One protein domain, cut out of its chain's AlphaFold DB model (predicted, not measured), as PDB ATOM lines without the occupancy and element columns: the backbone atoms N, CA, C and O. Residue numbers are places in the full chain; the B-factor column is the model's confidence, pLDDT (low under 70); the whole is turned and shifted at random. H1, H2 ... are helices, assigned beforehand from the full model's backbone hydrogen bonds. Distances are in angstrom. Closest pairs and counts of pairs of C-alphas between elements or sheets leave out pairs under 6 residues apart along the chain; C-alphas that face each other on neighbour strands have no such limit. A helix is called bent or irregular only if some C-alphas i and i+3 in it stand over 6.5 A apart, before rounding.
ATOM      1  N   PRO A  14     -13.450  10.262   1.727       75.94
ATOM      2  CA  PRO A  14     -14.168  11.523   1.906       75.94
ATOM      3  C   PRO A  14     -14.962  11.945   0.664       75.94
ATOM      4  O   PRO A  14     -16.116  12.346   0.784       75.94
ATOM      5  N   ASN A  15     -14.373  11.827  -0.532       80.69
ATOM      6  CA  ASN A  15     -15.051  12.208  -1.773       80.69
ATOM      7  C   ASN A  15     -16.223  11.281  -2.101       80.69
ATOM      8  O   ASN A  15     -17.258  11.763  -2.550       80.69
ATOM      9  N   TYR A  16     -16.090   9.976  -1.844       76.31
ATOM     10  CA  TYR A  16     -17.191   9.028  -1.997       76.31
ATOM     11  C   TYR A  16     -18.363   9.367  -1.071       76.31
ATOM     12  O   TYR A  16     -19.499   9.408  -1.526       76.31
ATOM     13  N   LEU A  17     -18.097   9.660   0.206       68.19
ATOM     14  CA  LEU A  17     -19.146  10.019   1.164       68.19
ATOM     15  C   LEU A  17     -19.827  11.345   0.792       68.19
ATOM     16  O   LEU A  17     -21.050  11.408   0.762       68.19
ATOM     17  N   ARG A  18     -19.059  12.376   0.429       84.56
ATOM     18  CA  ARG A  18     -19.606  13.658  -0.056       84.56
ATOM     19  C   ARG A  18     -20.468  13.493  -1.303       84.56
ATOM     20  O   ARG A  18     -21.532  14.094  -1.403       84.56
ATOM     21  N   TRP A  19     -20.032  12.651  -2.239       89.25
ATOM     22  CA  TRP A  19     -20.821  12.298  -3.417       89.25
ATOM     23  C   TRP A  19     -22.105  11.547  -3.041       89.25
ATOM     24  O   TRP A  19     -23.176  11.924  -3.508       89.25
ATOM     25  N   LEU A  20     -22.017  10.539  -2.166       74.69
ATOM     26  CA  LEU A  20     -23.152   9.712  -1.739       74.69
ATOM     27  C   LEU A  20     -24.267  10.548  -1.093       74.69
ATOM     28  O   LEU A  20     -25.441  10.294  -1.341       74.69
ATOM     29  N   TYR A  21     -23.899  11.551  -0.293       77.62
ATOM     30  CA  TYR A  21     -24.843  12.460   0.366       77.62
ATOM     31  C   TYR A  21     -25.142  13.734  -0.439       77.62
ATOM     32  O   TYR A  21     -25.911  14.574   0.020       77.62
ATOM     33  N   ASN A  22     -24.561  13.875  -1.637       86.75
ATOM     34  CA  ASN A  22     -24.649  15.065  -2.486       86.75
ATOM     35  C   ASN A  22     -24.346  16.386  -1.741       86.75
ATOM     36  O   ASN A  22     -24.954  17.421  -2.007       86.75
ATOM     37  N   ASP A  23     -23.387  16.345  -0.815       90.19
ATOM     38  CA  ASP A  23     -22.944  17.490  -0.020       90.19
ATOM     39  C   ASP A  23     -21.416  17.580  -0.088       90.19
ATOM     40  O   ASP A  23     -20.691  16.734   0.441       90.19
ATOM     41  N   LYS A  24     -20.919  18.611  -0.779       86.44
ATOM     42  CA  LYS A  24     -19.480  18.829  -0.988       86.44
ATOM     43  C   LYS A  24     -18.767  19.289   0.280       86.44
ATOM     44  O   LYS A  24     -17.566  19.038   0.403       86.44
ATOM     45  N   ASP A  25     -19.498  19.899   1.205       90.06
ATOM     46  CA  ASP A  25     -18.958  20.499   2.420       90.06
ATOM     47  C   ASP A  25     -19.173  19.607   3.648       90.06
ATOM     48  O   ASP A  25     -18.796  19.995   4.755       90.06
ATOM     49  N   LEU A  26     -19.692  18.382   3.452       81.06
ATOM     50  CA  LEU A  26     -19.902  17.406   4.520       81.06
ATOM     51  C   LEU A  26     -18.620  17.273   5.370       81.06
ATOM     52  O   LEU A  26     -17.569  16.851   4.846       81.06
ATOM     53  N   PRO A  27     -18.673  17.634   6.668       82.31
ATOM     54  CA  PRO A  27     -17.527  17.534   7.554       82.31
ATOM     55  C   PRO A  27     -17.290  16.063   7.896       82.31
ATOM     56  O   PRO A  27     -18.134  15.398   8.492       82.31
ATOM     57  N   ILE A  28     -16.126  15.541   7.506       78.00
ATOM     58  CA  ILE A  28     -15.746  14.142   7.724       78.00
ATOM     59  C   ILE A  28     -14.494  14.113   8.590       78.00
ATOM     60  O   ILE A  28     -13.431  14.578   8.179       78.00
ATOM     61  N   THR A  29     -14.617  13.517   9.772       75.50
ATOM     62  CA  THR A  29     -13.506  13.340  10.710       75.50
ATOM     63  C   THR A  29     -13.100  11.874  10.731       75.50
ATOM     64  O   THR A  29     -13.903  11.008  11.074       75.50
ATOM     65  N   PHE A  30     -11.846  11.580  10.386       71.44
ATOM     66  CA  PHE A  30     -11.301  10.226  10.494       71.44
ATOM     67  C   PHE A  30     -10.677  10.021  11.865       71.44
ATOM     68  O   PHE A  30      -9.831  10.803  12.298       71.44
ATOM     69  N   ARG A  31     -11.049   8.923  12.523       70.62
ATOM     70  CA  ARG A  31     -10.437   8.490  13.776       70.62
ATOM     71  C   ARG A  31      -9.623   7.223  13.527       70.62
ATOM     72  O   ARG A  31     -10.091   6.290  12.877       70.62
ATOM     73  N   LYS A  32      -8.375   7.201  13.998       66.69
ATOM     74  CA  LYS A  32      -7.483   6.044  13.867       66.69
ATOM     75  C   LYS A  32      -7.605   5.195  15.123       66.69
ATOM     76  O   LYS A  32      -7.067   5.580  16.154       66.69
ATOM     77  N   GLU A  33      -8.324   4.080  15.038       65.19
ATOM     78  CA  GLU A  33      -8.702   3.339  16.253       65.19
ATOM     79  C   GLU A  33      -8.271   1.879  16.284       65.19
ATOM     80  O   GLU A  33      -8.057   1.354  17.371       65.19
ATOM     81  N   ALA A  34      -8.072   1.221  15.140       61.94
ATOM     82  CA  ALA A  34      -7.611  -0.163  15.157       61.94
ATOM     83  C   ALA A  34      -6.112  -0.215  15.534       61.94
ATOM     84  O   ALA A  34      -5.281   0.336  14.801       61.94
ATOM     85  N   PRO A  35      -5.729  -0.888  16.639       68.19
ATOM     86  CA  PRO A  35      -4.332  -1.004  17.063       68.19
ATOM     87  C   PRO A  35      -3.512  -1.911  16.131       68.19
ATOM     88  O   PRO A  35      -2.287  -1.957  16.223       68.19
ATOM     89  N   ASN A  36      -4.172  -2.634  15.224       76.00
ATOM     90  CA  ASN A  36      -3.556  -3.511  14.239       76.00
ATOM     91  C   ASN A  36      -4.358  -3.524  12.921       76.00
ATOM     92  O   ASN A  36      -5.464  -2.997  12.836       76.00
ATOM     93  N   VAL A  37      -3.776  -4.121  11.882       70.81
ATOM     94  CA  VAL A  37      -4.341  -4.186  10.520       70.81
ATOM     95  C   VAL A  37      -5.373  -5.304  10.318       70.81
ATOM     96  O   VAL A  37      -6.017  -5.338   9.276       70.81
ATOM     97  N   TRP A  38      -5.547  -6.201  11.290       72.44
ATOM     98  CA  TRP A  38      -6.365  -7.414  11.155       72.44
ATOM     99  C   TRP A  38      -7.752  -7.274  11.800       72.44
ATOM    100  O   TRP A  38      -8.693  -7.945  11.390       72.44
ATOM    101  N   ASP A  39      -7.895  -6.375  12.776       72.25
ATOM    102  CA  ASP A  39      -9.141  -6.150  13.524       72.25
ATOM    103  C   ASP A  39     -10.040  -5.071  12.918       72.25
ATOM    104  O   ASP A  39     -11.039  -4.674  13.520       72.25
ATOM    105  N   CYS A  40      -9.721  -4.594  11.716       74.44
ATOM    106  CA  CYS A  40     -10.480  -3.536  11.057       74.44
ATOM    107  C   CYS A  40     -11.975  -3.879  10.920       74.44
ATOM    108  O   CYS A  40     -12.817  -3.021  11.173       74.44
ATOM    109  N   GLY A  41     -12.314  -5.135  10.606       65.44
ATOM    110  CA  GLY A  41     -13.703  -5.597  10.514       65.44
ATOM    111  C   GLY A  41     -14.424  -5.656  11.864       65.44
ATOM    112  O   GLY A  41     -15.584  -5.271  11.959       65.44
ATOM    113  N   VAL A  42     -13.724  -6.074  12.924       72.69
ATOM    114  CA  VAL A  42     -14.270  -6.134  14.292       72.69
ATOM    115  C   VAL A  42     -14.634  -4.733  14.775       72.69
ATOM    116  O   VAL A  42     -15.749  -4.497  15.231       72.69
ATOM    117  N   TYR A  43     -13.714  -3.784  14.598       79.81
ATOM    118  CA  TYR A  43     -13.916  -2.389  14.978       79.81
ATOM    119  C   TYR A  43     -15.046  -1.749  14.163       79.81
ATOM    120  O   TYR A  43     -15.901  -1.076  14.733       79.81
ATOM    121  N   ALA A  44     -15.105  -2.012  12.852       74.31
ATOM    122  CA  ALA A  44     -16.175  -1.503  11.996       74.31
ATOM    123  C   ALA A  44     -17.569  -1.947  12.474       74.31
ATOM    124  O   ALA A  44     -18.482  -1.126  12.520       74.31
ATOM    125  N   LEU A  45     -17.728  -3.213  12.873       70.81
ATOM    126  CA  LEU A  45     -19.006  -3.745  13.357       70.81
ATOM    127  C   LEU A  45     -19.411  -3.157  14.714       70.81
ATOM    128  O   LEU A  45     -20.561  -2.754  14.891       70.81
ATOM    129  N   VAL A  46     -18.471  -3.055  15.656       72.81
ATOM    130  CA  VAL A  46     -18.735  -2.465  16.979       72.81
ATOM    131  C   VAL A  46     -19.114  -0.988  16.853       72.81
ATOM    132  O   VAL A  46     -20.056  -0.537  17.510       72.81
ATOM    133  N   PHE A  47     -18.435  -0.238  15.980       78.75
ATOM    134  CA  PHE A  47     -18.763   1.162  15.710       78.75
ATOM    135  C   PHE A  47     -20.114   1.320  15.023       78.75
ATOM    136  O   PHE A  47     -20.913   2.145  15.461       78.75
ATOM    137  N   ALA A  48     -20.407   0.510  14.002       68.25
ATOM    138  CA  ALA A  48     -21.705   0.531  13.332       68.25
ATOM    139  C   ALA A  48     -22.858   0.273  14.317       68.25
ATOM    140  O   ALA A  48     -23.866   0.971  14.270       68.25
ATOM    141  N   SER A  49     -22.676  -0.667  15.250       64.31
ATOM    142  CA  SER A  49     -23.647  -0.961  16.311       64.31
ATOM    143  C   SER A  49     -23.884   0.237  17.242       64.31
ATOM    144  O   SER A  49     -25.026   0.635  17.462       64.31
ATOM    145  N   HIS A  50     -22.820   0.892  17.724       77.56
ATOM    146  CA  HIS A  50     -22.961   2.075  18.585       77.56
ATOM    147  C   HIS A  50     -23.627   3.250  17.862       77.56
ATOM    148  O   HIS A  50     -24.464   3.927  18.452       77.56
ATOM    149  N   VAL A  51     -23.296   3.466  16.584       69.19
ATOM    150  CA  VAL A  51     -23.936   4.501  15.758       69.19
ATOM    151  C   VAL A  51     -25.425   4.213  15.579       69.19
ATOM    152  O   VAL A  51     -26.234   5.120  15.745       69.19
ATOM    153  N   ALA A  52     -25.794   2.961  15.286       52.81
ATOM    154  CA  ALA A  52     -27.191   2.558  15.141       52.81
ATOM    155  C   ALA A  52     -27.996   2.765  16.437       52.81
ATOM    156  O   ALA A  52     -29.144   3.201  16.386       52.81
ATOM    157  N   ASP A  53     -27.370   2.527  17.590       64.50
ATOM    158  CA  ASP A  53     -27.966   2.728  18.914       64.50
ATOM    159  C   ASP A  53     -27.963   4.198  19.384       64.50
ATOM    160  O   ASP A  53     -28.414   4.489  20.495       64.50
ATOM    161  N   GLY A  54     -27.404   5.129  18.601       74.19
ATOM    162  CA  GLY A  54     -27.215   6.524  19.017       74.19
ATOM    163  C   GLY A  54     -26.268   6.690  20.215       74.19
ATOM    164  O   GLY A  54     -26.331   7.693  20.927       74.19
ATOM    165  N   LYS A  55     -25.402   5.704  20.471       76.31
ATOM    166  CA  LYS A  55     -24.433   5.704  21.572       76.31
ATOM    167  C   LYS A  55     -23.108   6.339  21.135       76.31
ATOM    168  O   LYS A  55     -22.724   6.231  19.968       76.31
ATOM    169  N   PRO A  56     -22.361   6.970  22.061       85.88
ATOM    170  CA  PRO A  56     -21.020   7.457  21.759       85.88
ATOM    171  C   PRO A  56     -20.096   6.297  21.366       85.88
ATOM    172  O   PRO A  56     -20.184   5.205  21.929       85.88
ATOM    173  N   LEU A  57     -19.187   6.545  20.417       82.62
ATOM    174  CA  LEU A  57     -18.210   5.543  19.988       82.62
ATOM    175  C   LEU A  57     -17.249   5.193  21.140       82.62
ATOM    176  O   LEU A  57     -16.708   6.107  21.776       82.62
ATOM    177  N   PRO A  58     -17.002   3.898  21.404       82.44
ATOM    178  CA  PRO A  58     -16.134   3.476  22.494       82.44
ATOM    179  C   PRO A  58     -14.687   3.923  22.250       82.44
ATOM    180  O   PRO A  58     -14.177   3.849  21.138       82.44
ATOM    181  N   MET A  59     -14.012   4.388  23.308       82.19
ATOM    182  CA  MET A  59     -12.610   4.836  23.244       82.19
ATOM    183  C   MET A  59     -11.620   3.676  23.096       82.19
ATOM    184  O   MET A  59     -10.532   3.853  22.554       82.19
ATOM    185  N   THR A  60     -11.987   2.503  23.603       81.94
ATOM    186  CA  THR A  60     -11.203   1.275  23.523       81.94
ATOM    187  C   THR A  60     -12.132   0.117  23.198       81.94
ATOM    188  O   THR A  60     -13.244   0.029  23.716       81.94
ATOM    189  N   ILE A  61     -11.670  -0.776  22.326       80.56
ATOM    190  CA  ILE A  61     -12.363  -2.020  22.000       80.56
ATOM    191  C   ILE A  61     -11.427  -3.172  22.346       80.56
ATOM    192  O   ILE A  61     -10.295  -3.244  21.856       80.56
ATOM    193  N   ASP A  62     -11.910  -4.098  23.170       83.25
ATOM    194  CA  ASP A  62     -11.225  -5.363  23.417       83.25
ATOM    195  C   ASP A  62     -11.373  -6.267  22.188       83.25
ATOM    196  O   ASP A  62     -12.294  -7.075  22.074       83.25
ATOM    197  N   GLY A  63     -10.451  -6.114  21.237       77.19
ATOM    198  CA  GLY A  63     -10.485  -6.861  19.982       77.19
ATOM    199  C   GLY A  63     -10.460  -8.380  20.182       77.19
ATOM    200  O   GLY A  63     -11.043  -9.103  19.380       77.19
ATOM    201  N   ALA A  64      -9.836  -8.893  21.249       73.19
ATOM    202  CA  ALA A  64      -9.803 -10.330  21.508       73.19
ATOM    203  C   ALA A  64     -11.177 -10.855  21.917       73.19
ATOM    204  O   ALA A  64     -11.663 -11.828  21.333       73.19
ATOM    205  N   ARG A  65     -11.822 -10.174  22.864       69.19
ATOM    206  CA  ARG A  65     -13.172 -10.518  23.305       69.19
ATOM    207  C   ARG A  65     -14.200 -10.340  22.192       69.19
ATOM    208  O   ARG A  65     -15.014 -11.234  21.982       69.19
ATOM    209  N   GLU A  66     -14.125  -9.246  21.440       74.75
ATOM    210  CA  GLU A  66     -15.045  -8.983  20.330       74.75
ATOM    211  C   GLU A  66     -14.871  -9.979  19.178       74.75
ATOM    212  O   GLU A  66     -15.855 -10.394  18.577       74.75
ATOM    213  N   ARG A  67     -13.651 -10.463  18.900       66.38
ATOM    214  CA  ARG A  67     -13.451 -11.571  17.947       66.38
ATOM    215  C   ARG A  67     -14.136 -12.851  18.404       66.38
ATOM    216  O   ARG A  67     -14.729 -13.537  17.576       66.38
ATOM    217  N   VAL A  68     -14.032 -13.196  19.687       60.47
ATOM    218  CA  VAL A  68     -14.707 -14.378  20.245       60.47
ATOM    219  C   VAL A  68     -16.220 -14.203  20.152       60.47
ATOM    220  O   VAL A  68     -16.903 -15.093  19.656       60.47
ATOM    221  N   TYR A  69     -16.730 -13.028  20.524       52.97
ATOM    222  CA  TYR A  69     -18.150 -12.705  20.425       52.97
ATOM    223  C   TYR A  69     -18.652 -12.751  18.979       52.97
ATOM    224  O   TYR A  69     -19.627 -13.434  18.703       52.97
ATOM    225  N   LEU A  70     -17.949 -12.133  18.027       57.97
ATOM    226  CA  LEU A  70     -18.297 -12.160  16.605       57.97
ATOM    227  C   LEU A  70     -18.186 -13.553  15.993       57.97
ATOM    228  O   LEU A  70     -19.011 -13.901  15.156       57.97
ATOM    229  N   ARG A  71     -17.212 -14.371  16.407       53.28
ATOM    230  CA  ARG A  71     -17.163 -15.789  16.024       53.28
ATOM    231  C   ARG A  71     -18.396 -16.513  16.545       53.28
ATOM    232  O   ARG A  71     -19.070 -17.162  15.759       53.28
ATOM    233  N   HIS A  72     -18.745 -16.347  17.818       48.44
ATOM    234  CA  HIS A  72     -19.955 -16.944  18.385       48.44
ATOM    235  C   HIS A  72     -21.224 -16.435  17.689       48.44
ATOM    236  O   HIS A  72     -22.094 -17.230  17.369       48.44
ATOM    237  N   CYS A  73     -21.315 -15.144  17.371       46.22
ATOM    238  CA  CYS A  73     -22.431 -14.574  16.627       46.22
ATOM    239  C   CYS A  73     -22.486 -15.072  15.184       46.22
ATOM    240  O   CYS A  73     -23.578 -15.322  14.708       46.22
ATOM    241  N   MET A  74     -21.361 -15.256  14.488       48.12
ATOM    242  CA  MET A  74     -21.352 -15.846  13.145       48.12
ATOM    243  C   MET A  74     -21.832 -17.300  13.174       48.12
ATOM    244  O   MET A  74     -22.618 -17.688  12.314       48.12
ATOM    245  N   LEU A  75     -21.424 -18.059  14.195       42.28
ATOM    246  CA  LEU A  75     -21.850 -19.441  14.421       42.28
ATOM    247  C   LEU A  75     -23.348 -19.524  14.777       42.28
ATOM    248  O   LEU A  75     -24.064 -20.306  14.173       42.28
ATOM    249  N   VAL A  76     -23.851 -18.645  15.652       37.75
ATOM    250  CA  VAL A  76     -25.273 -18.592  16.063       37.75
ATOM    251  C   VAL A  76     -26.167 -17.907  15.013       37.75
ATOM    252  O   VAL A  76     -27.358 -18.186  14.917       37.75
ATOM    253  N   SER A  77     -25.619 -17.021  14.173       41.19
ATOM    254  CA  SER A  77     -26.339 -16.411  13.042       41.19
ATOM    255  C   SER A  77     -26.564 -17.381  11.886       41.19
ATOM    256  O   SER A  77     -27.230 -17.009  10.923       41.19
ATOM    257  N   HIS A  78     -26.054 -18.613  11.974       40.81
ATOM    258  CA  HIS A  78     -26.335 -19.675  11.014       40.81
ATOM    259  C   HIS A  78     -27.851 -19.888  10.830       40.81
ATOM    260  O   HIS A  78     -28.299 -19.933   9.685       40.81
TER     261      HIS A  78
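Overview. This is residues 14 to 78 of the 280 residues of an uncharacterized protein of Colletotrichum graminicola (strain M1.001 / M2 / FGSC 10212) (UniProt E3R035). A loose, open arch: the longest helix, H3, and H2 meet about perpendicular to each other at one end, near the first residues of H2, and a long outstretched link, residues 21 to 39, reaches from H2 to the short helix H1 at the other end, with an empty gap between H1 and the pair. Residues 71 to 78, of which 71 to 76 belong to H3, stick out from the rest. The printed part has 65 residues with three named helices, in the order H1, H2, H3 along the chain, and no named strand; the class is all helix, with 34 of the 65 residues in the named helices. The whole is loose, with a radius of gyration of the C-alphas of 14.5 A, and the C-alphas span 41 by 27 by 22 A along their three main axes.

Along the chain. Begin with the longest helix, H3, residues 63 to 76, 14 residues. Find C-alpha 63 at (-10.485, -6.861, 19.982); from there H3 runs to C-alpha 76 at (-25.273, -18.592, 16.063), 19.3 A away. Next look at H2, residues 40 to 52, 13 residues, which starts from C-alpha 40 at (-10.480, -3.536, 11.057) and measures 18.3 A from its first C-alpha to its last. Then go to the first printed residue, Pro 14, whose C-alpha is at (-14.168, 11.523, 1.906). There H1 begins, residues 14 to 20, 7 residues, and it measures 9.9 A from first to last C-alpha. No helix is bent or irregular.

Arrangement. Stay with H3 and look for the one helix that it touches, H2. H3 and H2 touch, with 5 pairs of C-alphas within 8 A. The closest pair is Val 42 of H2 and Arg 67 of H3, whose C-alphas are 6.6 A apart. H2 touches H3 with residues 42 to 43 alone. The lines of the two helices stand at 77 degrees, about perpendicular, and their centres are 12.9 A apart. From H2 step outward to H1, which touches no helix. H1 and H2 are apart, and H1 and H3 are apart. After Arg 67, farther along H3, find residues 71 to 78, of which 71 to 76 belong to H3: this stretch stands free. In the backbones of H1, H2 and H3, every O i to N i+4 pair is within hydrogen-bond range.

Size, cuts and confidence. The two C-alphas farthest apart in the domain are those of Asp 25 and Val 76, 41.9 A from each other; find the first at (-18.958, 20.499, 2.420), in the link after H1. From the first printed C-alpha, Pro 14, to the last, His 78, the distance is 34.7 A. The link from H1 to H2 is long, with 19 residues between the two helices, residues 21 to 39, and its C-alphas lie 9 to 23 A from the mean of all C-alphas. The link from H2 to H3 is short, with 10 residues between them. Without the stretch that stands free, 57 residues remain, spanning 39 by 25 by 18 A with a radius of gyration of 13.5 A. The printed part has no cut. Look in the B-factor column for the model's confidence: the mean pLDDT of the printed part is 70.7, and 24 residues are under 70, among them residues 32 to 35, residues 51 to 53 and residues 67 to 78. The mean pLDDT is 79 in H1, 71 in H2 and 58 in H3.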